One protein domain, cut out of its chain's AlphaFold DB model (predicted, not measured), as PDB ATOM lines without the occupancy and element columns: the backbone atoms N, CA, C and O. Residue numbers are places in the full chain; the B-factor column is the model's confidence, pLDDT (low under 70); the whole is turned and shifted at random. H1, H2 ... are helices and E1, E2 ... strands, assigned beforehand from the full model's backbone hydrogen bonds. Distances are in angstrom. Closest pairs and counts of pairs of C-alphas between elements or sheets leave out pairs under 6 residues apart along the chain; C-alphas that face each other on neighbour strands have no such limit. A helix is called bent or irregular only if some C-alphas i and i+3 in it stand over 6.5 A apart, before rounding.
ATOM      1  N   PHE A 114     -29.293   6.258  -0.776       78.69
ATOM      2  CA  PHE A 114     -28.158   5.823   0.036       78.69
ATOM      3  C   PHE A 114     -27.444   4.589  -0.539       78.69
ATOM      4  O   PHE A 114     -26.217   4.560  -0.578       78.69
ATOM      5  N   GLY A 115     -28.189   3.626  -1.093       78.62
ATOM      6  CA  GLY A 115     -27.599   2.465  -1.763       78.62
ATOM      7  C   GLY A 115     -26.786   2.822  -3.017       78.62
ATOM      8  O   GLY A 115     -25.749   2.213  -3.265       78.62
ATOM      9  N   ASN A 116     -27.192   3.853  -3.772       83.00
ATOM     10  CA  ASN A 116     -26.450   4.298  -4.963       83.00
ATOM     11  C   ASN A 116     -25.181   5.049  -4.561       83.00
ATOM     12  O   ASN A 116     -24.132   4.858  -5.173       83.00
ATOM     13  N   PHE A 117     -25.289   5.872  -3.516       89.44
ATOM     14  CA  PHE A 117     -24.163   6.569  -2.914       89.44
ATOM     15  C   PHE A 117     -23.097   5.586  -2.416       89.44
ATOM     16  O   PHE A 117     -21.939   5.708  -2.807       89.44
ATOM     17  N   LEU A 118     -23.484   4.591  -1.608       88.31
ATOM     18  CA  LEU A 118     -22.553   3.595  -1.070       88.31
ATOM     19  C   LEU A 118     -21.926   2.726  -2.164       88.31
ATOM     20  O   LEU A 118     -20.731   2.449  -2.095       88.31
ATOM     21  N   GLY A 119     -22.706   2.323  -3.173       91.38
ATOM     22  CA  GLY A 119     -22.188   1.585  -4.328       91.38
ATOM     23  C   GLY A 119     -21.107   2.375  -5.065       91.38
ATOM     24  O   GLY A 119     -19.968   1.924  -5.140       91.38
ATOM     25  N   ALA A 120     -21.427   3.602  -5.492       93.69
ATOM     26  CA  ALA A 120     -20.479   4.460  -6.201       93.69
ATOM     27  C   ALA A 120     -19.237   4.775  -5.356       93.69
ATOM     28  O   ALA A 120     -18.119   4.771  -5.861       93.69
ATOM     29  N   LEU A 121     -19.416   5.023  -4.058       94.12
ATOM     30  CA  LEU A 121     -18.312   5.260  -3.138       94.12
ATOM     31  C   LEU A 121     -17.372   4.058  -3.063       94.12
ATOM     32  O   LEU A 121     -16.157   4.223  -3.183       94.12
ATOM     33  N   TYR A 122     -17.922   2.856  -2.905       94.94
ATOM     34  CA  TYR A 122     -17.108   1.656  -2.792       94.94
ATOM     35  C   TYR A 122     -16.436   1.263  -4.110       94.94
ATOM     36  O   TYR A 122     -15.293   0.818  -4.095       94.94
ATOM     37  N   GLU A 123     -17.068   1.508  -5.254       96.19
ATOM     38  CA  GLU A 123     -16.424   1.339  -6.561       96.19
ATOM     39  C   GLU A 123     -15.180   2.227  -6.708       96.19
ATOM     40  O   GLU A 123     -14.152   1.754  -7.193       96.19
ATOM     41  N   THR A 124     -15.221   3.483  -6.229       96.75
ATOM     42  CA  THR A 124     -14.009   4.326  -6.234       96.75
ATOM     43  C   THR A 124     -12.901   3.732  -5.370       96.75
ATOM     44  O   THR A 124     -11.729   3.805  -5.737       96.75
ATOM     45  N   TYR A 125     -13.263   3.127  -4.235       95.88
ATOM     46  CA  TYR A 125     -12.309   2.462  -3.357       95.88
ATOM     47  C   TYR A 125     -11.708   1.221  -4.012       95.88
ATOM     48  O   TYR A 125     -10.488   1.079  -4.007       95.88
ATOM     49  N   ALA A 126     -12.539   0.362  -4.605       97.44
ATOM     50  CA  ALA A 126     -12.087  -0.832  -5.304       97.44
ATOM     51  C   ALA A 126     -11.087  -0.462  -6.406       97.44
ATOM     52  O   ALA A 126      -9.949  -0.920  -6.371       97.44
ATOM     53  N   ALA A 127     -11.440   0.455  -7.311       97.62
ATOM     54  CA  ALA A 127     -10.529   0.895  -8.368       97.62
ATOM     55  C   ALA A 127      -9.206   1.456  -7.809       97.62
ATOM     56  O   ALA A 127      -8.124   1.081  -8.259       97.62
ATOM     57  N   ALA A 128      -9.273   2.308  -6.780       97.00
ATOM     58  CA  ALA A 128      -8.083   2.862  -6.140       97.00
ATOM     59  C   ALA A 128      -7.223   1.798  -5.433       97.00
ATOM     60  O   ALA A 128      -6.001   1.925  -5.416       97.00
ATOM     61  N   ALA A 129      -7.821   0.749  -4.861       97.19
ATOM     62  CA  ALA A 129      -7.090  -0.352  -4.238       97.19
ATOM     63  C   ALA A 129      -6.222  -1.102  -5.258       97.19
ATOM     64  O   ALA A 129      -5.036  -1.313  -5.006       97.19
ATOM     65  N   PHE A 130      -6.780  -1.416  -6.429       98.19
ATOM     66  CA  PHE A 130      -6.041  -2.055  -7.521       98.19
ATOM     67  C   PHE A 130      -4.922  -1.161  -8.065       98.19
ATOM     68  O   PHE A 130      -3.791  -1.624  -8.208       98.19
ATOM     69  N   LEU A 131      -5.188   0.133  -8.275       97.06
ATOM     70  CA  LEU A 131      -4.165   1.091  -8.714       97.06
ATOM     71  C   LEU A 131      -3.000   1.192  -7.717       97.06
ATOM     72  O   LEU A 131      -1.839   1.151  -8.114       97.06
ATOM     73  N   LYS A 132      -3.291   1.264  -6.410       95.19
ATOM     74  CA  LYS A 132      -2.255   1.266  -5.359       95.19
ATOM     75  C   LYS A 132      -1.457  -0.034  -5.309       95.19
ATOM     76  O   LYS A 132      -0.307  -0.024  -4.892       95.19
ATOM     77  N   ALA A 133      -2.068  -1.158  -5.674       95.81
ATOM     78  CA  ALA A 133      -1.403  -2.454  -5.772       95.81
ATOM     79  C   ALA A 133      -0.595  -2.633  -7.072       95.81
ATOM     80  O   ALA A 133      -0.011  -3.692  -7.278       95.81
ATOM     81  N   GLY A 134      -0.543  -1.617  -7.941       95.81
ATOM     82  CA  GLY A 134       0.237  -1.648  -9.179       95.81
ATOM     83  C   GLY A 134      -0.475  -2.306 -10.361       95.81
ATOM     84  O   GLY A 134       0.168  -2.576 -11.372       95.81
ATOM     85  N   PHE A 135      -1.783  -2.557 -10.267       97.94
ATOM     86  CA  PHE A 135      -2.562  -3.043 -11.403       97.94
ATOM     87  C   PHE A 135      -2.869  -1.908 -12.376       97.94
ATOM     88  O   PHE A 135      -3.206  -0.793 -11.975       97.94
ATOM     89  N   ASN A 136      -2.875  -2.243 -13.662       96.81
ATOM     90  CA  ASN A 136      -3.537  -1.430 -14.674       96.81
ATOM     91  C   ASN A 136      -5.022  -1.786 -14.691       96.81
ATOM     92  O   ASN A 136      -5.369  -2.965 -14.638       96.81
ATOM     93  N   ILE A 137      -5.902  -0.791 -14.795       95.81
ATOM     94  CA  ILE A 137      -7.348  -1.024 -14.846       95.81
ATOM     95  C   ILE A 137      -7.944  -0.521 -16.159       95.81
ATOM     96  O   ILE A 137      -7.616   0.564 -16.639       95.81
ATOM     97  N   GLN A 138      -8.857  -1.306 -16.717       93.12
ATOM     98  CA  GLN A 138      -9.688  -0.948 -17.854       93.12
ATOM     99  C   GLN A 138     -11.146  -1.051 -17.428       93.12
ATOM    100  O   GLN A 138     -11.635  -2.120 -17.087       93.12
ATOM    101  N   TYR A 139     -11.855   0.066 -17.446       88.56
ATOM    102  CA  TYR A 139     -13.251   0.093 -17.029       88.56
ATOM    103  C   TYR A 139     -14.169  -0.472 -18.107       88.56
ATOM    104  O   TYR A 139     -13.961  -0.214 -19.293       88.56
ATOM    105  N   GLU A 140     -15.205  -1.188 -17.682       80.81
ATOM    106  CA  GLU A 140     -16.203  -1.755 -18.586       80.81
ATOM    107  C   GLU A 140     -17.455  -0.868 -18.653       80.81
ATOM    108  O   GLU A 140     -17.782  -0.127 -17.723       80.81
ATOM    109  N   GLU A 141     -18.182  -0.940 -19.768       75.25
ATOM    110  CA  GLU A 141     -19.543  -0.413 -19.827       75.25
ATOM    111  C   GLU A 141     -20.471  -1.387 -19.095       75.25
ATOM    112  O   GLU A 141     -20.690  -2.506 -19.560       75.25
ATOM    113  N   GLU A 142     -21.049  -0.958 -17.966       68.12
ATOM    114  CA  GLU A 142     -21.882  -1.820 -17.109       68.12
ATOM    115  C   GLU A 142     -23.029  -2.493 -17.887       68.12
ATOM    116  O   GLU A 142     -23.447  -3.600 -17.548       68.12
ATOM    117  N   HIS A 143     -23.508  -1.865 -18.968       66.25
ATOM    118  CA  HIS A 143     -24.583  -2.368 -19.814       66.25
ATOM    119  C   HIS A 143     -24.184  -2.426 -21.288       66.25
ATOM    120  O   HIS A 143     -23.988  -1.395 -21.926       66.25
ATOM    121  N   LYS A 144     -24.217  -3.630 -21.871       66.56
ATOM    122  CA  LYS A 144     -24.181  -3.825 -23.330       66.56
ATOM    123  C   LYS A 144     -25.326  -4.745 -23.744       66.56
ATOM    124  O   LYS A 144     -25.221  -5.973 -23.674       66.56
ATOM    125  N   GLY A 145     -26.447  -4.140 -24.134       75.44
ATOM    126  CA  GLY A 145     -27.714  -4.851 -24.336       75.44
ATOM    127  C   GLY A 145     -28.284  -5.357 -23.006       75.44
ATOM    128  O   GLY A 145     -28.400  -4.593 -22.053       75.44
ATOM    129  N   GLU A 146     -28.623  -6.646 -22.930       72.06
ATOM    130  CA  GLU A 146     -29.151  -7.280 -21.708       72.06
ATOM    131  C   GLU A 146     -28.055  -7.739 -20.729       72.06
ATOM    132  O   GLU A 146     -28.344  -8.069 -19.577       72.06
ATOM    133  N   ARG A 147     -26.786  -7.766 -21.167       77.62
ATOM    134  CA  ARG A 147     -25.666  -8.230 -20.339       77.62
ATOM    135  C   ARG A 147     -25.193  -7.137 -19.391       77.62
ATOM    136  O   ARG A 147     -25.061  -5.979 -19.789       77.62
ATOM    137  N   ARG A 148     -24.899  -7.550 -18.154       82.81
ATOM    138  CA  ARG A 148     -24.266  -6.720 -17.128       82.81
ATOM    139  C   ARG A 148     -22.821  -7.145 -16.936       82.81
ATOM    140  O   ARG A 148     -22.592  -8.317 -16.631       82.81
ATOM    141  N   TYR A 149     -21.903  -6.209 -17.116       88.62
ATOM    142  CA  TYR A 149     -20.463  -6.427 -16.983       88.62
ATOM    143  C   TYR A 149     -19.995  -6.084 -15.572       88.62
ATOM    144  O   TYR A 149     -20.738  -5.485 -14.781       88.62
ATOM    145  N   THR A 150     -18.785  -6.530 -15.249       92.56
ATOM    146  CA  THR A 150     -18.117  -6.150 -14.008       92.56
ATOM    147  C   THR A 150     -17.722  -4.671 -14.035       92.56
ATOM    148  O   THR A 150     -17.908  -3.991 -15.040       92.56
ATOM    149  N   GLU A 151     -17.260  -4.117 -12.914       94.06
ATOM    150  CA  GLU A 151     -16.958  -2.680 -12.827       94.06
ATOM    151  C   GLU A 151     -15.733  -2.306 -13.676       94.06
ATOM    152  O   GLU A 151     -15.683  -1.255 -14.322       94.06
ATOM    153  N   PHE A 152     -14.722  -3.173 -13.663       95.56
ATOM    154  CA  PHE A 152     -13.512  -3.023 -14.459       95.56
ATOM    155  C   PHE A 152     -12.760  -4.349 -14.575       95.56
ATOM    156  O   PHE A 152     -12.924  -5.268 -13.775       95.56
ATOM    157  N   VAL A 153     -11.874  -4.406 -15.558       97.25
ATOM    158  CA  VAL A 153     -10.850  -5.429 -15.716       97.25
ATOM    159  C   VAL A 153      -9.541  -4.908 -15.126       97.25
ATOM    160  O   VAL A 153      -9.131  -3.786 -15.418       97.25
ATOM    161  N   ALA A 154      -8.880  -5.708 -14.295       98.12
ATOM    162  CA  ALA A 154      -7.581  -5.403 -13.708       98.12
ATOM    163  C   ALA A 154      -6.504  -6.333 -14.277       98.12
ATOM    164  O   ALA A 154      -6.685  -7.548 -14.303       98.12
ATOM    165  N   VAL A 155      -5.375  -5.770 -14.698       98.25
ATOM    166  CA  VAL A 155      -4.224  -6.498 -15.246       98.25
ATOM    167  C   VAL A 155      -3.026  -6.265 -14.342       98.25
ATOM    168  O   VAL A 155      -2.655  -5.112 -14.109       98.25
ATOM    169  N   TYR A 156      -2.409  -7.341 -13.852       97.88
ATOM    170  CA  TYR A 156      -1.172  -7.250 -13.079       97.88
ATOM    171  C   TYR A 156       0.037  -7.249 -14.028       97.88
ATOM    172  O   TYR A 156       0.295  -8.269 -14.674       97.88
ATOM    173  N   PRO A 157       0.781  -6.136 -14.170       96.69
ATOM    174  CA  PRO A 157       1.779  -5.999 -15.233       96.69
ATOM    175  C   PRO A 157       2.903  -7.039 -15.192       96.69
ATOM    176  O   PRO A 157       3.404  -7.441 -16.238       96.69
ATOM    177  N   GLN A 158       3.300  -7.475 -13.996       93.88
ATOM    178  CA  GLN A 158       4.448  -8.355 -13.781       93.88
ATOM    179  C   GLN A 158       4.208  -9.766 -14.330       93.88
ATOM    180  O   GLN A 158       5.153 -10.412 -14.779       93.88
ATOM    181  N   THR A 159       2.964 -10.247 -14.302       96.12
ATOM    182  CA  THR A 159       2.598 -11.600 -14.759       96.12
ATOM    183  C   THR A 159       1.702 -11.595 -15.991       96.12
ATOM    184  O   THR A 159       1.566 -12.619 -16.656       96.12
ATOM    185  N   GLY A 160       1.074 -10.458 -16.301       96.88
ATOM    186  CA  GLY A 160       0.071 -10.338 -17.353       96.88
ATOM    187  C   GLY A 160      -1.264 -11.004 -17.012       96.88
ATOM    188  O   GLY A 160      -2.125 -11.081 -17.888       96.88
ATOM    189  N   ARG A 161      -1.461 -11.495 -15.775       97.50
ATOM    190  CA  ARG A 161      -2.748 -12.061 -15.352       97.50
ATOM    191  C   ARG A 161      -3.812 -10.973 -15.284       97.50
ATOM    192  O   ARG A 161      -3.563  -9.857 -14.821       97.50
ATOM    193  N   THR A 162      -5.003 -11.340 -15.736       98.00
ATOM    194  CA  THR A 162      -6.136 -10.436 -15.920       98.00
ATOM    195  C   THR A 162      -7.328 -10.932 -15.120       98.00
ATOM    196  O   THR A 162      -7.616 -12.129 -15.120       98.00
ATOM    197  N   PHE A 163      -8.037 -10.007 -14.476       98.31
ATOM    198  CA  PHE A 163      -9.163 -10.300 -13.600       98.31
ATOM    199  C   PHE A 163     -10.356  -9.391 -13.893       98.31
ATOM    200  O   PHE A 163     -10.193  -8.183 -14.045       98.31
ATOM    201  N   SER A 164     -11.562  -9.952 -13.910       98.00
ATOM    202  CA  SER A 164     -12.817  -9.192 -13.921       98.00
ATOM    203  C   SER A 164     -13.196  -8.841 -12.482       98.00
ATOM    204  O   SER A 164     -13.365  -9.737 -11.648       98.00
ATOM    205  N   VAL A 165     -13.321  -7.551 -12.172       98.25
ATOM    206  CA  VAL A 165     -13.484  -7.055 -10.802       98.25
ATOM    207  C   VAL A 165     -14.873  -6.479 -10.584       98.25
ATOM    208  O   VAL A 165     -15.275  -5.506 -11.218       98.25
ATOM    209  N   GLU A 166     -15.594  -7.043  -9.621       97.81
ATOM    210  CA  GLU A 166     -16.913  -6.568  -9.216       97.81
ATOM    211  C   GLU A 166     -16.883  -6.012  -7.794       97.81
ATOM    212  O   GLU A 166     -16.474  -6.706  -6.864       97.81
ATOM    213  N   ALA A 167     -17.384  -4.790  -7.604       96.62
ATOM    214  CA  ALA A 167     -17.498  -4.163  -6.291       96.62
ATOM    215  C   ALA A 167     -18.955  -4.156  -5.805       96.62
ATOM    216  O   ALA A 167     -19.874  -3.744  -6.511       96.62
ATOM    217  N   LYS A 168     -19.188  -4.589  -4.565       95.12
ATOM    218  CA  LYS A 168     -20.513  -4.609  -3.940       95.12
ATOM    219  C   LYS A 168     -20.482  -3.974  -2.560       95.12
ATOM    220  O   LYS A 168     -19.865  -4.499  -1.645       95.12
ATOM    221  N   ALA A 169     -21.257  -2.914  -2.364       91.06
ATOM    222  CA  ALA A 169     -21.508  -2.379  -1.030       91.06
ATOM    223  C   ALA A 169     -22.730  -3.035  -0.374       91.06
ATOM    224  O   ALA A 169     -23.757  -3.288  -1.029       91.06
ATOM    225  N   ARG A 170     -22.648  -3.300   0.934       84.69
ATOM    226  CA  ARG A 170     -23.820  -3.595   1.763       84.69
ATOM    227  C   ARG A 170     -24.733  -2.371   1.787       84.69
ATOM    228  O   ARG A 170     -24.295  -1.257   2.045       84.69
ATOM    229  N   ASP A 171     -26.021  -2.604   1.550       69.75
ATOM    230  CA  ASP A 171     -27.043  -1.593   1.805       69.75
ATOM    231  C   ASP A 171     -27.542  -1.801   3.239       69.75
ATOM    232  O   ASP A 171     -28.089  -2.862   3.561       69.75
ATOM    233  N   SER A 172     -27.246  -0.855   4.129       58.22
ATOM    234  CA  SER A 172     -27.590  -0.928   5.552       58.22
ATOM    235  C   SER A 172     -28.904  -0.221   5.890       58.22
ATOM    236  O   SER A 172     -29.263  -0.153   7.064       58.22
ATOM    237  N   SER A 173     -29.650   0.285   4.897       48.31
ATOM    238  CA  SER A 173     -30.845   1.088   5.157       48.31
ATOM    239  C   SER A 173     -31.907   0.324   5.976       48.31
ATOM    240  O   SER A 173     -32.594  -0.557   5.455       48.31
ATOM    241  N   GLY A 174     -32.066   0.704   7.252       45.34
ATOM    242  CA  GLY A 174     -33.297   0.516   8.033       45.34
ATOM    243  C   GLY A 174     -33.428  -0.719   8.938       45.34
ATOM    244  O   GLY A 174     -34.555  -1.033   9.316       45.34
ATOM    245  N   ALA A 175     -32.358  -1.433   9.304       41.00
ATOM    246  CA  ALA A 175     -32.480  -2.616  10.172       41.00
ATOM    247  C   ALA A 175     -32.044  -2.345  11.633       41.00
ATOM    248  O   ALA A 175     -31.007  -1.718  11.832       41.00
ATOM    249  N   PRO A 176     -32.783  -2.837  12.653       42.59
ATOM    250  CA  PRO A 176     -32.391  -2.708  14.060       42.59
ATOM    251  C   PRO A 176     -31.071  -3.430  14.370       42.59
ATOM    252  O   PRO A 176     -30.754  -4.446  13.742       42.59
ATOM    253  N   GLN A 177     -30.344  -2.890  15.350       50.84
ATOM    254  CA  GLN A 177     -28.932  -3.130  15.687       50.84
ATOM    255  C   GLN A 177     -28.618  -4.553  16.207       50.84
ATOM    256  O   GLN A 177     -27.471  -4.979  16.177       50.84
ATOM    257  N   ASP A 178     -29.630  -5.322  16.615       46.50
ATOM    258  CA  ASP A 178     -29.447  -6.502  17.479       46.50
ATOM    259  C   ASP A 178     -28.958  -7.803  16.799       46.50
ATOM    260  O   ASP A 178     -28.888  -8.833  17.461       46.50
ATOM    261  N   ASP A 179     -28.623  -7.820  15.498       59.38
ATOM    262  CA  ASP A 179     -28.049  -9.035  14.870       59.38
ATOM    263  C   ASP A 179     -27.237  -8.722  13.586       59.38
ATOM    264  O   ASP A 179     -27.549  -9.189  12.484       59.38
ATOM    265  N   GLU A 180     -26.223  -7.851  13.681       61.81
ATOM    266  CA  GLU A 180     -25.425  -7.402  12.521       61.81
ATOM    267  C   GLU A 180     -24.602  -8.518  11.858       61.81
ATOM    268  O   GLU A 180     -24.522  -8.563  10.626       61.81
ATOM    269  N   VAL A 181     -24.091  -9.468  12.644       59.41
ATOM    270  CA  VAL A 181     -23.264 -10.597  12.182       59.41
ATOM    271  C   VAL A 181     -24.052 -11.549  11.266       59.41
ATOM    272  O   VAL A 181     -23.569 -11.960  10.210       59.41
ATOM    273  N   LYS A 182     -25.330 -11.829  11.569       58.88
ATOM    274  CA  LYS A 182     -26.207 -12.614  10.671       58.88
ATOM    275  C   LYS A 182     -26.675 -11.828   9.443       58.88
ATOM    276  O   LYS A 182     -27.204 -12.408   8.494       58.88
ATOM    277  N   ARG A 183     -26.501 -10.504   9.439       71.31
ATOM    278  CA  ARG A 183     -27.038  -9.580   8.426       71.31
ATOM    279  C   ARG A 183     -25.966  -8.948   7.540       71.31
ATOM    280  O   ARG A 183     -26.285  -8.009   6.811       71.31
ATOM    281  N   LEU A 184     -24.746  -9.493   7.519       82.25
ATOM    282  CA  LEU A 184     -23.680  -9.017   6.629       82.25
ATOM    283  C   LEU A 184     -24.064  -9.078   5.139       82.25
ATOM    284  O   LEU A 184     -23.580  -8.273   4.350       82.25
ATOM    285  N   ARG A 185     -24.965  -9.999   4.751       86.06
ATOM    286  CA  ARG A 185     -25.438 -10.192   3.363       86.06
ATOM    287  C   ARG A 185     -24.308 -10.488   2.363       86.06
ATOM    288  O   ARG A 185     -24.494 -10.299   1.161       86.06
ATOM    289  N   VAL A 186     -23.173 -11.011   2.829       91.75
ATOM    290  CA  VAL A 186     -22.021 -11.378   1.987       91.75
ATOM    291  C   VAL A 186     -22.447 -12.382   0.924       91.75
ATOM    292  O   VAL A 186     -22.199 -12.164  -0.257       91.75
ATOM    293  N   LYS A 187     -23.199 -13.418   1.318       92.94
ATOM    294  CA  LYS A 187     -23.704 -14.444   0.396       92.94
ATOM    295  C   LYS A 187     -24.508 -13.853  -0.763       92.94
ATOM    296  O   LYS A 187     -24.255 -14.178  -1.917       92.94
ATOM    297  N   SER A 188     -25.479 -12.980  -0.490       91.94
ATOM    298  CA  SER A 188     -26.327 -12.428  -1.557       91.94
ATOM    299  C   SER A 188     -25.576 -11.442  -2.451       91.94
ATOM    300  O   SER A 188     -25.840 -11.397  -3.652       91.94
ATOM    301  N   LYS A 189     -24.612 -10.690  -1.904       94.62
ATOM    302  CA  LYS A 189     -23.732  -9.815  -2.690       94.62
ATOM    303  C   LYS A 189     -22.783 -10.614  -3.578       94.62
ATOM    304  O   LYS A 189     -22.677 -10.286  -4.756       94.62
ATOM    305  N   LEU A 190     -22.203 -11.694  -3.058       95.81
ATOM    306  CA  LEU A 190     -21.381 -12.622  -3.826       95.81
ATOM    307  C   LEU A 190     -22.172 -13.235  -4.988       95.81
ATOM    308  O   LEU A 190     -21.760 -13.112  -6.134       95.81
ATOM    309  N   ILE A 191     -23.357 -13.797  -4.733       94.75
ATOM    310  CA  ILE A 191     -24.198 -14.355  -5.804       94.75
ATOM    311  C   ILE A 191     -24.610 -13.276  -6.814       94.75
ATOM    312  O   ILE A 191     -24.590 -13.513  -8.020       94.75
ATOM    313  N   SER A 192     -24.945 -12.065  -6.362       93.44
ATOM    314  CA  SER A 192     -25.242 -10.956  -7.273       93.44
ATOM    315  C   SER A 192     -24.046 -10.577  -8.154       93.44
ATOM    316  O   SER A 192     -24.269 -10.168  -9.290       93.44
ATOM    317  N   ALA A 193     -22.820 -10.677  -7.641       95.06
ATOM    318  CA  ALA A 193     -21.596 -10.422  -8.391       95.06
ATOM    319  C   ALA A 193     -21.290 -11.549  -9.389       95.06
ATOM    320  O   ALA A 193     -21.005 -11.281 -10.550       95.06
ATOM    321  N   LEU A 194     -21.436 -12.809  -8.971       95.06
ATOM    322  CA  LEU A 194     -21.191 -13.988  -9.809       95.06
ATOM    323  C   LEU A 194     -22.192 -14.135 -10.971       95.06
ATOM    324  O   LEU A 194     -21.908 -14.829 -11.942       95.06
ATOM    325  N   ASN A 195     -23.357 -13.485 -10.887       92.56
ATOM    326  CA  ASN A 195     -24.328 -13.420 -11.985       92.56
ATOM    327  C   ASN A 195     -23.970 -12.388 -13.069       92.56
ATOM    328  O   ASN A 195     -24.585 -12.404 -14.136       92.56
ATOM    329  N   LYS A 196     -23.022 -11.476 -12.817       91.50
ATOM    330  CA  LYS A 196     -22.523 -10.578 -13.864       91.50
ATOM    331  C   LYS A 196     -21.604 -11.342 -14.811       91.50
ATOM    332  O   LYS A 196     -20.871 -12.247 -14.406       91.50
ATOM    333  N   TYR A 197     -21.656 -10.956 -16.076       89.56
ATOM    334  CA  TYR A 197     -20.786 -11.504 -17.101       89.56
ATOM    335  C   TYR A 197     -19.329 -11.129 -16.803       89.56
ATOM    336  O   TYR A 197     -19.053  -9.993 -16.425       89.56
ATOM    337  N   SER A 198     -18.420 -12.088 -16.964       90.44
ATOM    338  CA  SER A 198     -16.975 -11.896 -16.840       90.44
ATOM    339  C   SER A 198     -16.261 -12.723 -17.901       90.44
ATOM    340  O   SER A 198     -16.621 -13.880 -18.121       90.44
ATOM    341  N   GLU A 199     -15.235 -12.153 -18.528       91.94
ATOM    342  CA  GLU A 199     -14.377 -12.862 -19.490       91.94
ATOM    343  C   GLU A 199     -13.133 -13.473 -18.829       91.94
ATOM    344  O   GLU A 199     -12.496 -14.357 -19.401       91.94
ATOM    345  N   HIS A 200     -12.800 -13.027 -17.616       95.62
ATOM    346  CA  HIS A 200     -11.582 -13.395 -16.898       95.62
ATOM    347  C   HIS A 200     -11.879 -14.003 -15.521       95.62
ATOM    348  O   HIS A 200     -13.026 -14.014 -15.064       95.62
ATOM    349  N   GLU A 201     -10.829 -14.486 -14.846       96.06
ATOM    350  CA  GLU A 201     -10.903 -14.875 -13.434       96.06
ATOM    351  C   GLU A 201     -11.502 -13.735 -12.605       96.06
ATOM    352  O   GLU A 201     -11.201 -12.561 -12.827       96.06
ATOM    353  N   ARG A 202     -12.383 -14.059 -11.658       96.62
ATOM    354  CA  ARG A 202     -13.176 -13.034 -10.977       96.62
ATOM    355  C   ARG A 202     -12.571 -12.652  -9.631       96.62
ATOM    356  O   ARG A 202     -12.242 -13.522  -8.825       96.62
ATOM    357  N   ILE A 203     -12.532 -11.350  -9.360       98.38
ATOM    358  CA  ILE A 203     -12.342 -10.805  -8.015       98.38
ATOM    359  C   ILE A 203     -13.630 -10.085  -7.612       98.38
ATOM    360  O   ILE A 203     -14.096  -9.178  -8.296       98.38
ATOM    361  N   VAL A 204     -14.228 -10.493  -6.497       98.31
ATOM    362  CA  VAL A 204     -15.422  -9.866  -5.928       98.31
ATOM    363  C   VAL A 204     -15.025  -9.132  -4.656       98.31
ATOM    364  O   VAL A 204     -14.677  -9.754  -3.655       98.31
ATOM    365  N   MET A 205     -15.102  -7.807  -4.683       97.94
ATOM    366  CA  MET A 205     -14.903  -6.963  -3.511       97.94
ATOM    367  C   MET A 205     -16.246  -6.679  -2.836       97.94
ATOM    368  O   MET A 205     -17.199  -6.265  -3.501       97.94
ATOM    369  N   ILE A 206     -16.346  -6.891  -1.523       96.31
ATOM    370  CA  ILE A 206     -17.580  -6.692  -0.750       96.31
ATOM    371  C   ILE A 206     -17.318  -5.790   0.456       96.31
ATOM    372  O   ILE A 206     -16.566  -6.162   1.352       96.31
ATOM    373  N   GLU A 207     -18.008  -4.651   0.523       92.69
ATOM    374  CA  GLU A 207     -17.969  -3.749   1.678       92.69
ATOM    375  C   GLU A 207     -19.064  -4.059   2.688       92.69
ATOM    376  O   GLU A 207     -20.251  -4.078   2.344       92.69
ATOM    377  N   LEU A 208     -18.662  -4.223   3.947       89.06
ATOM    378  CA  LEU A 208     -19.571  -4.463   5.061       89.06
ATOM    379  C   LEU A 208     -20.048  -3.184   5.739       89.06
ATOM    380  O   LEU A 208     -21.241  -3.084   6.025       89.06
ATOM    381  N   ASN A 209     -19.136  -2.247   6.008       82.88
ATOM    382  CA  ASN A 209     -19.373  -1.043   6.799       82.88
ATOM    383  C   ASN A 209     -20.167  -1.317   8.099       82.88
ATOM    384  O   ASN A 209     -21.282  -0.825   8.294       82.88
ATOM    385  N   VAL A 210     -19.602  -2.148   8.973       80.75
ATOM    386  CA  VAL A 210     -20.135  -2.451  10.308       80.75
ATOM    387  C   VAL A 210     -19.294  -1.783  11.400       80.75
ATOM    388  O   VAL A 210     -18.087  -1.609  11.215       80.75
ATOM    389  N   PRO A 211     -19.908  -1.381  12.528       72.19
ATOM    390  CA  PRO A 211     -19.213  -0.765  13.660       72.19
ATOM    391  C   PRO A 211     -18.200  -1.692  14.350       72.19
ATOM    392  O   PRO A 211     -17.329  -1.176  15.052       72.19
ATOM    393  N   ASP A 212     -18.302  -3.012  14.148       69.81
ATOM    394  CA  ASP A 212     -17.433  -4.024  14.752       69.81
ATOM    395  C   ASP A 212     -15.944  -3.735  14.510       69.81
ATOM    396  O   ASP A 212     -15.478  -3.629  13.371       69.81
ATOM    397  N   GLU A 213     -15.181  -3.676  15.600       65.25
ATOM    398  CA  GLU A 213     -13.726  -3.774  15.580       65.25
ATOM    399  C   GLU A 213     -13.340  -5.200  15.962       65.25
ATOM    400  O   GLU A 213     -13.751  -5.707  17.006       65.25
ATOM    401  N   VAL A 214     -12.575  -5.860  15.092       61.94
ATOM    402  CA  VAL A 214     -12.099  -7.226  15.351       61.94
ATOM    403  C   VAL A 214     -11.185  -7.236  16.579       61.94
ATOM    404  O   VAL A 214     -10.060  -6.744  16.516       61.94
ATOM    405  N   GLY A 215     -11.695  -7.762  17.693       60.12
ATOM    406  CA  GLY A 215     -10.960  -8.032  18.933       60.12
ATOM    407  C   GLY A 215     -10.594  -9.514  19.078       60.12
ATOM    408  O   GLY A 215     -10.759 -10.290  18.143       60.12
ATOM    409  N   GLU A 216     -10.150  -9.933  20.265       53.69
ATOM    410  CA  GLU A 216      -9.639 -11.298  20.506       53.69
ATOM    411  C   GLU A 216     -10.670 -12.427  20.261       53.69
ATOM    412  O   GLU A 216     -10.280 -13.536  19.896       53.69
ATOM    413  N   ASP A 217     -11.978 -12.162  20.388       61.66
ATOM    414  CA  ASP A 217     -13.043 -13.145  20.108       61.66
ATOM    415  C   ASP A 217     -13.419 -13.205  18.614       61.66
ATOM    416  O   ASP A 217     -14.493 -12.771  18.194       61.66
ATOM    417  N   PHE A 218     -12.516 -13.748  17.796       62.94
ATOM    418  CA  PHE A 218     -12.686 -13.866  16.341       62.94
ATOM    419  C   PHE A 218     -13.928 -14.668  15.902       62.94
ATOM    420  O   PHE A 218     -14.446 -14.439  14.807       62.94
ATOM    421  N   ALA A 219     -14.397 -15.623  16.714       63.84
ATOM    422  CA  ALA A 219     -15.428 -16.586  16.314       63.84
ATOM    423  C   ALA A 219     -16.828 -15.961  16.195       63.84
ATOM    424  O   ALA A 219     -17.636 -16.415  15.387       63.84
ATOM    425  N   ASN A 220     -17.101 -14.904  16.962       66.81
ATOM    426  CA  ASN A 220     -18.404 -14.234  16.995       66.81
ATOM    427  C   ASN A 220     -18.443 -12.922  16.199       66.81
ATOM    428  O   ASN A 220     -19.410 -12.169  16.292       66.81
ATOM    429  N   GLN A 221     -17.400 -12.635  15.423       79.50
ATOM    430  CA  GLN A 221     -17.248 -11.375  14.702       79.50
ATOM    431  C   GLN A 221     -17.470 -11.536  13.196       79.50
ATOM    432  O   GLN A 221     -17.597 -12.640  12.653       79.50
ATOM    433  N   TRP A 222     -17.485 -10.400  12.492       85.19
ATOM    434  CA  TRP A 222     -17.716 -10.362  11.052       85.19
ATOM    435  C   TRP A 222     -16.801 -11.280  10.211       85.19
ATOM    436  O   TRP A 222     -17.323 -11.821   9.233       85.19
ATOM    437  N   PRO A 223     -15.508 -11.530  10.542       87.31
ATOM    438  CA  PRO A 223     -14.647 -12.419   9.758       87.31
ATOM    439  C   PRO A 223     -15.192 -13.840   9.614       87.31
ATOM    440  O   PRO A 223     -15.323 -14.347   8.499       87.31
ATOM    441  N   ALA A 224     -15.544 -14.467  10.741       85.44
ATOM    442  CA  ALA A 224     -16.060 -15.831  10.775       85.44
ATOM    443  C   ALA A 224     -17.409 -15.918  10.050       85.44
ATOM    444  O   ALA A 224     -17.608 -16.775   9.190       85.44
ATOM    445  N   ALA A 225     -18.301 -14.955  10.293       87.88
ATOM    446  CA  ALA A 225     -19.604 -14.921   9.641       87.88
ATOM    447  C   ALA A 225     -19.532 -14.654   8.130       87.88
ATOM    448  O   ALA A 225     -20.345 -15.189   7.370       87.88
ATOM    449  N   ALA A 226     -18.578 -13.838   7.669       90.00
ATOM    450  CA  ALA A 226     -18.321 -13.647   6.246       90.00
ATOM    451  C   ALA A 226     -17.828 -14.953   5.606       90.00
ATOM    452  O   ALA A 226     -18.363 -15.357   4.572       90.00
ATOM    453  N   MET A 227     -16.887 -15.647   6.256       89.38
ATOM    454  CA  MET A 227     -16.374 -16.941   5.804       89.38
ATOM    455  C   MET A 227     -17.484 -17.992   5.682       89.38
ATOM    456  O   MET A 227     -17.612 -18.636   4.640       89.38
ATOM    457  N   ASP A 228     -18.328 -18.127   6.706       89.94
ATOM    458  CA  ASP A 228     -19.445 -19.075   6.708       89.94
ATOM    459  C   ASP A 228     -20.455 -18.766   5.596       89.94
ATOM    460  O   ASP A 228     -20.948 -19.663   4.906       89.94
ATOM    461  N   GLN A 229     -20.739 -17.481   5.361       91.44
ATOM    462  CA  GLN A 229     -21.623 -17.062   4.277       91.44
ATOM    463  C   GLN A 229     -21.044 -17.372   2.892       91.44
ATOM    464  O   GLN A 229     -21.807 -17.807   2.028       91.44
ATOM    465  N   ILE A 230     -19.734 -17.200   2.689       92.75
ATOM    466  CA  ILE A 230     -19.046 -17.553   1.437       92.75
ATOM    467  C   ILE A 230     -19.080 -19.071   1.221       92.75
ATOM    468  O   ILE A 230     -19.553 -19.517   0.178       92.75
ATOM    469  N   ARG A 231     -18.701 -19.873   2.226       91.38
ATOM    470  CA  ARG A 231     -18.737 -21.348   2.153       91.38
ATOM    471  C   ARG A 231     -20.141 -21.876   1.878       91.38
ATOM    472  O   ARG A 231     -20.351 -22.709   1.003       91.38
ATOM    473  N   SER A 232     -21.150 -21.329   2.557       91.56
ATOM    474  CA  SER A 232     -22.547 -21.716   2.324       91.56
ATOM    475  C   SER A 232     -23.078 -21.328   0.934       91.56
ATOM    476  O   SER A 232     -24.196 -21.716   0.579       91.56
ATOM    477  N   ALA A 233     -22.348 -20.512   0.166       92.56
ATOM    478  CA  ALA A 233     -22.681 -20.165  -1.211       92.56
ATOM    479  C   ALA A 233     -22.092 -21.157  -2.230       92.56
ATOM    480  O   ALA A 233     -22.528 -21.156  -3.380       92.56
ATOM    481  N   GLU A 234     -21.119 -21.994  -1.852       91.38
ATOM    482  CA  GLU A 234     -20.430 -22.901  -2.787       91.38
ATOM    483  C   GLU A 234     -21.351 -23.992  -3.337       91.38
ATOM    484  O   GLU A 234     -21.200 -24.399  -4.485       91.38
ATOM    485  N   GLY A 235     -22.363 -24.396  -2.562       88.94
ATOM    486  CA  GLY A 235     -23.400 -25.339  -2.995       88.94
ATOM    487  C   GLY A 235     -24.532 -24.724  -3.830       88.94
ATOM    488  O   GLY A 235     -25.518 -25.407  -4.091       88.94
ATOM    489  N   LEU A 236     -24.455 -23.437  -4.193       89.62
ATOM    490  CA  LEU A 236     -25.470 -22.782  -5.021       89.62
ATOM    491  C   LEU A 236     -25.156 -22.888  -6.516       89.62
ATOM    492  O   LEU A 236     -23.999 -22.843  -6.936       89.62
ATOM    493  N   THR A 237     -26.216 -22.939  -7.319       90.00
ATOM    494  CA  THR A 237     -26.169 -22.953  -8.784       90.00
ATOM    495  C   THR A 237     -26.906 -21.750  -9.376       90.00
ATOM    496  O   THR A 237     -27.711 -21.087  -8.713       90.00
ATOM    497  N   LYS A 238     -26.594 -21.446 -10.634       88.75
ATOM    498  CA  LYS A 238     -27.300 -20.490 -11.487       88.75
ATOM    499  C   LYS A 238     -28.718 -20.996 -11.786       88.75
ATOM    500  O   LYS A 238     -29.036 -22.171 -11.603       88.75
ATOM    501  N   ASN A 239     -29.577 -20.110 -12.294       84.69
ATOM    502  CA  ASN A 239     -30.972 -20.442 -12.627       84.69
ATOM    503  C   ASN A 239     -31.107 -21.542 -13.696       84.69
ATOM    504  O   ASN A 239     -32.130 -22.215 -13.756       84.69
ATOM    505  N   ASP A 240     -30.092 -21.713 -14.540       86.88
ATOM    506  CA  ASP A 240     -30.001 -22.760 -15.561       86.88
ATOM    507  C   ASP A 240     -29.391 -24.074 -15.029       86.88
ATOM    508  O   ASP A 240     -29.174 -25.011 -15.793       86.88
ATOM    509  N   GLY A 241     -29.120 -24.152 -13.722       87.12
ATOM    510  CA  GLY A 241     -28.529 -25.307 -13.055       87.12
ATOM    511  C   GLY A 241     -27.004 -25.382 -13.145       87.12
ATOM    512  O   GLY A 241     -26.425 -26.260 -12.509       87.12
ATOM    513  N   GLN A 242     -26.342 -24.480 -13.878       89.75
ATOM    514  CA  GLN A 242     -24.882 -24.461 -13.957       89.75
ATOM    515  C   GLN A 242     -24.263 -23.960 -12.654       89.75
ATOM    516  O   GLN A 242     -24.832 -23.142 -11.929       89.75
ATOM    517  N   GLU A 243     -23.056 -24.418 -12.357       92.44
ATOM    518  CA  GLU A 243     -22.296 -23.885 -11.239       92.44
ATOM    519  C   GLU A 243     -21.827 -22.444 -11.497       92.44
ATOM    520  O   GLU A 243     -21.606 -22.016 -12.635       92.44
ATOM    521  N   PHE A 244     -21.675 -21.671 -10.420       93.50
ATOM    522  CA  PHE A 244     -20.918 -20.426 -10.485       93.50
ATOM    523  C   PHE A 244     -19.422 -20.721 -10.585       93.50
ATOM    524  O   PHE A 244     -18.927 -21.635  -9.915       93.50
ATOM    525  N   ASP A 245     -18.736 -19.918 -11.396       93.75
ATOM    526  CA  ASP A 245     -17.290 -19.988 -11.582       93.75
ATOM    527  C   ASP A 245     -16.554 -19.606 -10.284       93.75
ATOM    528  O   ASP A 245     -17.078 -18.793  -9.509       93.75
ATOM    529  N   PRO A 246     -15.348 -20.151 -10.041       95.94
ATOM    530  CA  PRO A 246     -14.518 -19.752  -8.910       95.94
ATOM    531  C   PRO A 246     -14.219 -18.249  -8.896       95.94
ATOM    532  O   PRO A 246     -14.155 -17.595  -9.941       95.94
ATOM    533  N   ALA A 247     -14.018 -17.695  -7.701       97.25
ATOM    534  CA  ALA A 247     -13.686 -16.285  -7.534       97.25
ATOM    535  C   ALA A 247     -12.838 -16.039  -6.286       97.25
ATOM    536  O   ALA A 247     -13.060 -16.649  -5.239       97.25
ATOM    537  N   TYR A 248     -11.933 -15.070  -6.372       97.88
ATOM    538  CA  TYR A 248     -11.358 -14.440  -5.189       97.88
ATOM    539  C   TYR A 248     -12.395 -13.488  -4.596       97.88
ATOM    540  O   TYR A 248     -12.991 -12.681  -5.308       97.88
ATOM    541  N   VAL A 249     -12.625 -13.564  -3.292       97.50
ATOM    542  CA  VAL A 249     -13.579 -12.723  -2.571       97.50
ATOM    543  C   VAL A 249     -12.818 -11.927  -1.526       97.50
ATOM    544  O   VAL A 249     -12.285 -12.490  -0.573       97.50
ATOM    545  N   ILE A 250     -12.772 -10.611  -1.700       96.56
ATOM    546  CA  ILE A 250     -12.129  -9.693  -0.762       96.56
ATOM    547  C   ILE A 250     -13.228  -8.960  -0.010       96.56
ATOM    548  O   ILE A 250     -13.995  -8.195  -0.591       96.56
ATOM    549  N   VAL A 251     -13.319  -9.196   1.292       94.44
ATOM    550  CA  VAL A 251     -14.305  -8.551   2.157       94.44
ATOM    551  C   VAL A 251     -13.614  -7.446   2.937       94.44
ATOM    552  O   VAL A 251     -12.644  -7.708   3.647       94.44
ATOM    553  N   THR A 252     -14.110  -6.219   2.811       92.56
ATOM    554  CA  THR A 252     -13.594  -5.055   3.532       92.56
ATOM    555  C   THR A 252     -14.603  -4.521   4.539       92.56
ATOM    556  O   THR A 252     -15.819  -4.618   4.352       92.56
ATOM    557  N   ASN A 253     -14.082  -3.949   5.623       89.00
ATOM    558  CA  ASN A 253     -14.862  -3.207   6.600       89.00
ATOM    559  C   ASN A 253     -14.233  -1.828   6.844       89.00
ATOM    560  O   ASN A 253     -13.208  -1.703   7.519       89.00
ATOM    561  N   HIS A 254     -14.856  -0.795   6.282       85.56
ATOM    562  CA  HIS A 254     -14.532   0.612   6.483       85.56
ATOM    563  C   HIS A 254     -15.462   1.205   7.545       85.56
ATOM    564  O   HIS A 254     -16.433   1.900   7.234       85.56
ATOM    565  N   ASN A 255     -15.151   0.958   8.819       76.06
ATOM    566  CA  ASN A 255     -16.007   1.343   9.947       76.06
ATOM    567  C   ASN A 255     -16.159   2.871  10.150       76.06
ATOM    568  O   ASN A 255     -16.954   3.320  10.973       76.06
ATOM    569  N   TYR A 256     -15.463   3.706   9.373       69.81
ATOM    570  CA  TYR A 256     -15.630   5.159   9.442       69.81
ATOM    571  C   TYR A 256     -16.947   5.687   8.910       69.81
ATOM    572  O   TYR A 256     -17.335   6.789   9.283       69.81
ATOM    573  N   HIS A 257     -17.668   4.944   8.073       67.69
ATOM    574  CA  HIS A 257     -18.990   5.404   7.648       67.69
ATOM    575  C   HIS A 257     -20.041   5.261   8.757       67.69
ATOM    576  O   HIS A 257     -21.040   5.980   8.724       67.69
ATOM    577  N   SER A 258     -19.812   4.384   9.739       68.00
ATOM    578  CA  SER A 258     -20.641   4.245  10.941       68.00
ATOM    579  C   SER A 258     -20.087   5.007  12.155       68.00
ATOM    580  O   SER A 258     -20.851   5.298  13.073       68.00
ATOM    581  N   ARG A 259     -18.797   5.387  12.153       78.62
ATOM    582  CA  ARG A 259     -18.105   6.059  13.274       78.62
ATOM    583  C   ARG A 259     -17.343   7.310  12.827       78.62
ATOM    584  O   ARG A 259     -16.115   7.328  12.771       78.62
ATOM    585  N   LEU A 260     -18.082   8.363  12.477       85.44
ATOM    586  CA  LEU A 260     -17.518   9.592  11.901       85.44
ATOM    587  C   LEU A 260     -16.690  10.436  12.887       85.44
ATOM    588  O   LEU A 260     -15.849  11.215  12.454       85.44
ATOM    589  N   ASP A 261     -16.909  10.288  14.186       84.94
ATOM    590  CA  ASP A 261     -16.294  11.062  15.272       84.94
ATOM    591  C   ASP A 261     -15.094  10.362  15.934       84.94
ATOM    592  O   ASP A 261     -14.395  10.955  16.754       84.94
ATOM    593  N   ALA A 262     -14.827   9.102  15.582       83.44
ATOM    594  CA  ALA A 262     -13.779   8.293  16.199       83.44
ATOM    595  C   ALA A 262     -12.584   8.067  15.264       83.44
ATOM    596  O   ALA A 262     -12.688   8.187  14.042       83.44
ATOM    597  N   ARG A 263     -11.443   7.672  15.843       80.00
ATOM    598  CA  ARG A 263     -10.353   7.046  15.081       80.00
ATOM    599  C   ARG A 263     -10.801   5.666  14.609       80.00
ATOM    600  O   ARG A 263     -11.487   4.948  15.327       80.00
ATOM    601  N   VAL A 264     -10.393   5.313  13.399       76.44
ATOM    602  CA  VAL A 264     -10.991   4.214  12.634       76.44
ATOM    603  C   VAL A 264      -9.969   3.480  11.786       76.44
ATOM    604  O   VAL A 264      -9.096   4.076  11.139       76.44
ATOM    605  N   GLN A 265     -10.116   2.164  11.734       73.31
ATOM    606  CA  GLN A 265      -9.249   1.282  10.969       73.31
ATOM    607  C   GLN A 265      -9.996   0.709   9.773       73.31
ATOM    608  O   GLN A 265     -11.217   0.604   9.758       73.31
ATOM    609  N   THR A 266      -9.234   0.384   8.736       82.31
ATOM    610  CA  THR A 266      -9.753  -0.376   7.603       82.31
ATOM    611  C   THR A 266      -9.324  -1.815   7.801       82.31
ATOM    612  O   THR A 266      -8.149  -2.068   8.059       82.31
ATOM    613  N   GLN A 267     -10.263  -2.745   7.680       86.69
ATOM    614  CA  GLN A 267      -9.985  -4.175   7.765       86.69
ATOM    615  C   GLN A 267     -10.308  -4.833   6.425       86.69
ATOM    616  O   GLN A 267     -11.260  -4.431   5.753       86.69
ATOM    617  N   ALA A 268      -9.521  -5.832   6.037       89.81
ATOM    618  CA  ALA A 268      -9.721  -6.589   4.809       89.81
ATOM    619  C   ALA A 268      -9.379  -8.065   5.031       89.81
ATOM    620  O   ALA A 268      -8.420  -8.381   5.733       89.81
ATOM    621  N   LEU A 269     -10.153  -8.955   4.414       90.62
ATOM    622  CA  LEU A 269      -9.923 -10.397   4.410       90.62
ATOM    623  C   LEU A 269     -10.116 -10.957   3.006       90.62
ATOM    624  O   LEU A 269     -11.073 -10.596   2.323       90.62
ATOM    625  N   GLY A 270      -9.215 -11.849   2.602       91.81
ATOM    626  CA  GLY A 270      -9.291 -12.587   1.347       91.81
ATOM    627  C   GLY A 270      -9.815 -14.004   1.569       91.81
ATOM    628  O   GLY A 270      -9.404 -14.683   2.508       91.81
ATOM    629  N   PHE A 271     -10.714 -14.443   0.693       91.06
ATOM    630  CA  PHE A 271     -11.290 -15.782   0.677       91.06
ATOM    631  C   PHE A 271     -11.383 -16.303  -0.752       91.06
ATOM    632  O   PHE A 271     -11.593 -15.547  -1.697       91.06
ATOM    633  N   GLY A 272     -11.300 -17.612  -0.903       93.38
ATOM    634  CA  GLY A 272     -11.545 -18.332  -2.133       93.38
ATOM    635  C   GLY A 272     -12.975 -18.837  -2.133       93.38
ATOM    636  O   GLY A 272     -13.376 -19.569  -1.233       93.38
ATOM    637  N   TYR A 273     -13.746 -18.450  -3.141       94.81
ATOM    638  CA  TYR A 273     -14.988 -19.126  -3.489       94.81
ATOM    639  C   TYR A 273     -14.650 -20.219  -4.501       94.81
ATOM    640  O   TYR A 273     -14.276 -19.901  -5.631       94.81
ATOM    641  N   LYS A 274     -14.746 -21.492  -4.095       93.69
ATOM    642  CA  LYS A 274     -14.289 -22.652  -4.883       93.69
ATOM    643  C   LYS A 274     -12.801 -22.599  -5.269       93.69
ATOM    644  O   LYS A 274     -12.405 -23.145  -6.296       93.69
ATOM    645  N   ILE A 275     -11.980 -21.959  -4.435       92.62
ATOM    646  CA  ILE A 275     -10.512 -21.932  -4.539       92.62
ATOM    647  C   ILE A 275      -9.968 -22.471  -3.205       92.62
ATOM    648  O   ILE A 275      -9.789 -21.703  -2.260       92.62
ATOM    649  N   PRO A 276      -9.818 -23.801  -3.068       85.31
ATOM    650  CA  PRO A 276      -9.650 -24.459  -1.768       85.31
ATOM    651  C   PRO A 276      -8.327 -24.132  -1.065       85.31
ATOM    652  O   PRO A 276      -8.234 -24.259   0.152       85.31
ATOM    653  N   ASP A 277      -7.313 -23.717  -1.818       86.50
ATOM    654  CA  ASP A 277      -5.984 -23.340  -1.342       86.50
ATOM    655  C   ASP A 277      -5.813 -21.833  -1.098       86.50
ATOM    656  O   ASP A 277      -4.739 -21.404  -0.681       86.50
ATOM    657  N   PHE A 278      -6.880 -21.047  -1.277       87.31
ATOM    658  CA  PHE A 278      -6.915 -19.621  -0.971       87.31
ATOM    659  C   PHE A 278      -7.987 -19.329   0.083       87.31
ATOM    660  O   PHE A 278      -9.064 -18.838  -0.221       87.31
ATOM    661  N   ALA A 279      -7.742 -19.644   1.351       74.69
ATOM    662  CA  ALA A 279      -8.654 -19.285   2.438       74.69
ATOM    663  C   ALA A 279      -7.884 -18.964   3.725       74.69
ATOM    664  O   ALA A 279      -6.749 -19.422   3.902       74.69
ATOM    665  N   PRO A 280      -8.485 -18.220   4.670       66.94
ATOM    666  CA  PRO A 280      -7.897 -18.077   5.991       66.94
ATOM    667  C   PRO A 280      -7.728 -19.457   6.636       66.94
ATOM    668  O   PRO A 280      -8.671 -20.250   6.670       66.94
ATOM    669  N   ALA A 281      -6.522 -19.730   7.138       64.88
ATOM    670  CA  ALA A 281      -6.152 -20.987   7.789       64.88
ATOM    671  C   ALA A 281      -6.241 -22.252   6.902       64.88
ATOM    672  O   ALA A 281      -6.552 -23.331   7.411       64.88
ATOM    673  N   VAL A 282      -5.937 -22.155   5.597       70.75
ATOM    674  CA  VAL A 282      -5.672 -23.354   4.776       70.75
ATOM    675  C   VAL A 282      -4.535 -24.157   5.421       70.75
ATOM    676  O   VAL A 282      -3.451 -23.603   5.630       70.75
ATOM    677  N   PRO A 283      -4.741 -25.446   5.750       69.94
ATOM    678  CA  PRO A 283      -3.665 -26.298   6.228       69.94
ATOM    679  C   PRO A 283      -2.648 -26.482   5.102       69.94
ATOM    680  O   PRO A 283      -2.922 -27.146   4.107       69.94
ATOM    681  N   ILE A 284      -1.474 -25.884   5.259       72.75
ATOM    682  CA  ILE A 284      -0.330 -26.126   4.383       72.75
ATOM    683  C   ILE A 284       0.338 -27.408   4.876       72.75
ATOM    684  O   ILE A 284       0.822 -27.446   6.010       72.75
ATOM    685  N   SER A 285       0.358 -28.459   4.054       81.00
ATOM    686  CA  SER A 285       0.911 -29.753   4.472       81.00
ATOM    687  C   SER A 285       2.427 -29.855   4.275       81.00
ATOM    688  O   SER A 285       3.080 -30.677   4.918       81.00
ATOM    689  N   SER A 286       3.002 -28.995   3.427       87.44
ATOM    690  CA  SER A 286       4.448 -28.879   3.218       87.44
ATOM    691  C   SER A 286       4.855 -27.478   2.770       87.44
ATOM    692  O   SER A 286       4.069 -26.737   2.178       87.44
ATOM    693  N   PHE A 287       6.124 -27.127   2.968       90.00
ATOM    694  CA  PHE A 287       6.669 -25.871   2.452       90.00
ATOM    695  C   PHE A 287       6.597 -25.777   0.916       90.00
ATOM    696  O   PHE A 287       6.429 -24.690   0.369       90.00
ATOM    697  N   TYR A 288       6.655 -26.906   0.201       91.62
ATOM    698  CA  TYR A 288       6.450 -26.925  -1.250       91.62
ATOM    699  C   TYR A 288       5.043 -26.451  -1.642       91.62
ATOM    700  O   TYR A 288       4.900 -25.622  -2.538       91.62
ATOM    701  N   GLU A 289       4.004 -26.925  -0.947       89.62
ATOM    702  CA  GLU A 289       2.630 -26.463  -1.186       89.62
ATOM    703  C   GLU A 289       2.464 -24.976  -0.884       89.62
ATOM    704  O   GLU A 289       1.771 -24.286  -1.631       89.62
ATOM    705  N   TYR A 290       3.135 -24.472   0.158       89.31
ATOM    706  CA  TYR A 290       3.176 -23.040   0.447       89.31
ATOM    707  C   TYR A 290       3.769 -22.247  -0.719       89.31
ATOM    708  O   TYR A 290       3.128 -21.315  -1.195       89.31
ATOM    709  N   VAL A 291       4.939 -22.643  -1.232       90.56
ATOM    710  CA  VAL A 291       5.572 -21.977  -2.385       90.56
ATOM    711  C   VAL A 291       4.644 -21.996  -3.603       90.56
ATOM    712  O   VAL A 291       4.409 -20.961  -4.220       90.56
ATOM    713  N   CYS A 292       4.048 -23.147  -3.920       90.88
ATOM    714  CA  CYS A 292       3.105 -23.268  -5.033       90.88
ATOM    715  C   CYS A 292       1.826 -22.442  -4.833       90.88
ATOM    716  O   CYS A 292       1.229 -21.990  -5.808       90.88
ATOM    717  N   SER A 293       1.357 -22.278  -3.596       89.88
ATOM    718  CA  SER A 293       0.227 -21.403  -3.261       89.88
ATOM    719  C   SER A 293       0.602 -19.929  -3.459       89.88
ATOM    720  O   SER A 293      -0.099 -19.223  -4.179       89.88
ATOM    721  N   GLN A 294       1.753 -19.490  -2.941       87.94
ATOM    722  CA  GLN A 294       2.257 -18.121  -3.118       87.94
ATOM    723  C   GLN A 294       2.421 -17.745  -4.596       87.94
ATOM    724  O   GLN A 294       2.019 -16.664  -5.011       87.94
ATOM    725  N   GLU A 295       2.950 -18.646  -5.424       90.94
ATOM    726  CA  GLU A 295       3.056 -18.399  -6.866       90.94
ATOM    727  C   GLU A 295       1.687 -18.333  -7.558       90.94
ATOM    728  O   GLU A 295       1.481 -17.495  -8.434       90.94
ATOM    729  N   ARG A 296       0.737 -19.196  -7.174       93.38
ATOM    730  CA  ARG A 296      -0.617 -19.210  -7.757       93.38
ATOM    731  C   ARG A 296      -1.438 -17.978  -7.407       93.38
ATOM    732  O   ARG A 296      -2.327 -17.617  -8.182       93.38
ATOM    733  N   HIS A 297      -1.180 -17.365  -6.258       94.81
ATOM    734  CA  HIS A 297      -1.974 -16.252  -5.741       94.81
ATOM    735  C   HIS A 297      -1.191 -14.940  -5.653       94.81
ATOM    736  O   HIS A 297      -1.695 -13.986  -5.066       94.81
ATOM    737  N   LEU A 298      -0.011 -14.866  -6.280       94.62
ATOM    738  CA  LEU A 298       0.913 -13.731  -6.232       94.62
ATOM    739  C   LEU A 298       0.223 -12.369  -6.398       94.62
ATOM    740  O   LEU A 298       0.491 -11.437  -5.644       94.62
ATOM    741  N   GLU A 299      -0.668 -12.241  -7.380       97.25
ATOM    742  CA  GLU A 299      -1.379 -10.995  -7.686       97.25
ATOM    743  C   GLU A 299      -2.341 -10.594  -6.569       97.25
ATOM    744  O   GLU A 299      -2.484  -9.415  -6.239       97.25
ATOM    745  N   ILE A 300      -3.010 -11.583  -5.982       96.50
ATOM    746  CA  ILE A 300      -3.974 -11.366  -4.909       96.50
ATOM    747  C   ILE A 300      -3.234 -11.081  -3.603       96.50
ATOM    748  O   ILE A 300      -3.642 -10.187  -2.866       96.50
ATOM    749  N   ASP A 301      -2.105 -11.744  -3.354       92.81
ATOM    750  CA  ASP A 301      -1.224 -11.449  -2.225       92.81
ATOM    751  C   ASP A 301      -0.633 -10.034  -2.337       92.81
ATOM    752  O   ASP A 301      -0.640  -9.286  -1.358       92.81
ATOM    753  N   ALA A 302      -0.216  -9.604  -3.533       93.38
ATOM    754  CA  ALA A 302       0.222  -8.229  -3.786       93.38
ATOM    755  C   ALA A 302      -0.896  -7.206  -3.506       93.38
ATOM    756  O   ALA A 302      -0.658  -6.179  -2.863       93.38
ATOM    757  N   LEU A 303      -2.132  -7.504  -3.921       96.31
ATOM    758  CA  LEU A 303      -3.298  -6.679  -3.605       96.31
ATOM    759  C   LEU A 303      -3.568  -6.619  -2.094       96.31
ATOM    760  O   LEU A 303      -3.755  -5.529  -1.554       96.31
ATOM    761  N   MET A 304      -3.549  -7.755  -1.394       93.12
ATOM    762  CA  MET A 304      -3.777  -7.822   0.054       93.12
ATOM    763  C   MET A 304      -2.677  -7.104   0.850       93.12
ATOM    764  O   MET A 304      -2.987  -6.369   1.790       93.12
ATOM    765  N   ASN A 305      -1.412  -7.239   0.445       90.00
ATOM    766  CA  ASN A 305      -0.294  -6.497   1.031       90.00
ATOM    767  C   ASN A 305      -0.458  -4.989   0.804       90.00
ATOM    768  O   ASN A 305      -0.370  -4.213   1.750       90.00
ATOM    769  N   SER A 306      -0.833  -4.562  -0.405       92.62
ATOM    770  CA  SER A 306      -1.126  -3.149  -0.687       92.62
ATOM    771  C   SER A 306      -2.293  -2.601   0.146       92.62
ATOM    772  O   SER A 306      -2.241  -1.468   0.624       92.62
ATOM    773  N   LEU A 307      -3.344  -3.394   0.388       91.06
ATOM    774  CA  LEU A 307      -4.453  -3.002   1.270       91.06
ATOM    775  C   LEU A 307      -4.000  -2.764   2.717       91.06
ATOM    776  O   LEU A 307      -4.536  -1.876   3.384       91.06
ATOM    777  N   LYS A 308      -3.014  -3.529   3.191       85.31
ATOM    778  CA  LYS A 308      -2.404  -3.378   4.515       85.31
ATOM    779  C   LYS A 308      -1.463  -2.169   4.564       85.31
ATOM    780  O   LYS A 308      -1.653  -1.274   5.394       85.31
ATOM    781  N   ASP A 309      -0.503  -2.117   3.648       80.44
ATOM    782  CA  ASP A 309       0.640  -1.201   3.699       80.44
ATOM    783  C   ASP A 309       0.295   0.195   3.155       80.44
ATOM    784  O   ASP A 309       0.741   1.213   3.686       80.44
TER     785      ASP A 309
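AT A GLANCE: This is residues 114 to 309 of the 485 residues of an uncharacterized protein of Hyphomonas neptunium (strain ATCC 15444) (UniProt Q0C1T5). One twisted sheet of six strands has helices over both faces, in three layers: it curls round the long helix H1 on one face, where the arm H4b is also on it, while H2 and H3 are on the other. The arm H4a turns off sharply, is not on the sheet and touches no helix. The 196 printed residues hold four named helices and six named strands, in the order H1 E1 E2 E3 H2 E4 H3 E5 E6 H4, a mixed class; the sheet, order E1 E2 E3 E4 E5 E6, is mixed. The whole is compact, with a radius of gyration of the C-alphas of 16.6 A, and rounded, spanning 48 by 43 by 37 A.

HOW THE PARTS SIT: Start with E1, residues 136 to 139, E2, 152 to 155, and E3, 162 to 169: a meander, each strand the antiparallel neighbour of the one before, in two hairpins. Look for N 138 and O 153, and N 154 and O 163, both 2.8 A apart. E4, residues 201 to 207, is parallel to E3 at 22 degrees (N 166 to O 203, 2.9 A) and to E5, residues 247 to 254, at 19 degrees (N 250 to O 204, 2.9 A). E5 and E6, residues 266 to 273, form an antiparallel hairpin, with N 249 and O 271 2.7 A apart. H1, residues 114 to 132, comes closest to E3 at the C-alphas of Gly 119 and Ala 169, 5.2 A. H2, residues 186 to 194, is over E4 and E5 at a height over the sheet of 7.9 A. H3, residues 222 to 231, is over E5 and E6 at 9.0 A. H2 and H3 touch, closest at the C-alphas of Lys 187 and Gln 229, 5.1 A, at a steep tilt of 47 degrees, the same way. E3, H2, E4 and E4, H3, E5 are strand-helix-strand units, parallel neighbours joined through a helix, with right-handed crossovers. H4, residues 287 to 309, was assigned as one helix by its hydrogen bonds but is bent: C-alphas 296 and 299 are 8.3 A apart, and its arms H4a, 287 to 296, and H4b, 299 to 309, are about perpendicular at 89 degrees. H4b touches residues 129 to 132 of H1 alone, closest at the C-alphas of Ser 306 and Lys 132, 6.5 A. Every O i to N i+4 pair is within hydrogen-bond range in H1, H2, H3, H4a and H4b.

IN THESE COORDINATES: Find C-alpha 114 at (-28.158, 5.823, 0.036); H1 runs 26.8 A from there. E3, E5 and E6 measure 22.9, 22.0 and 22.4 A, and E4 20.1 A. H4b ends at C-alpha 309, (0.640, -1.201, 3.699).

THE WHOLE: The C-alphas of Gly 174 and Tyr 288 are the two farthest apart, 49.2 A. The printed part has no cut; the link E3 to H2, 16 residues, is long. Mean pLDDT of the printed part is 85.8, with 30 residues under 70, among them 171 to 182 and 212 to 220.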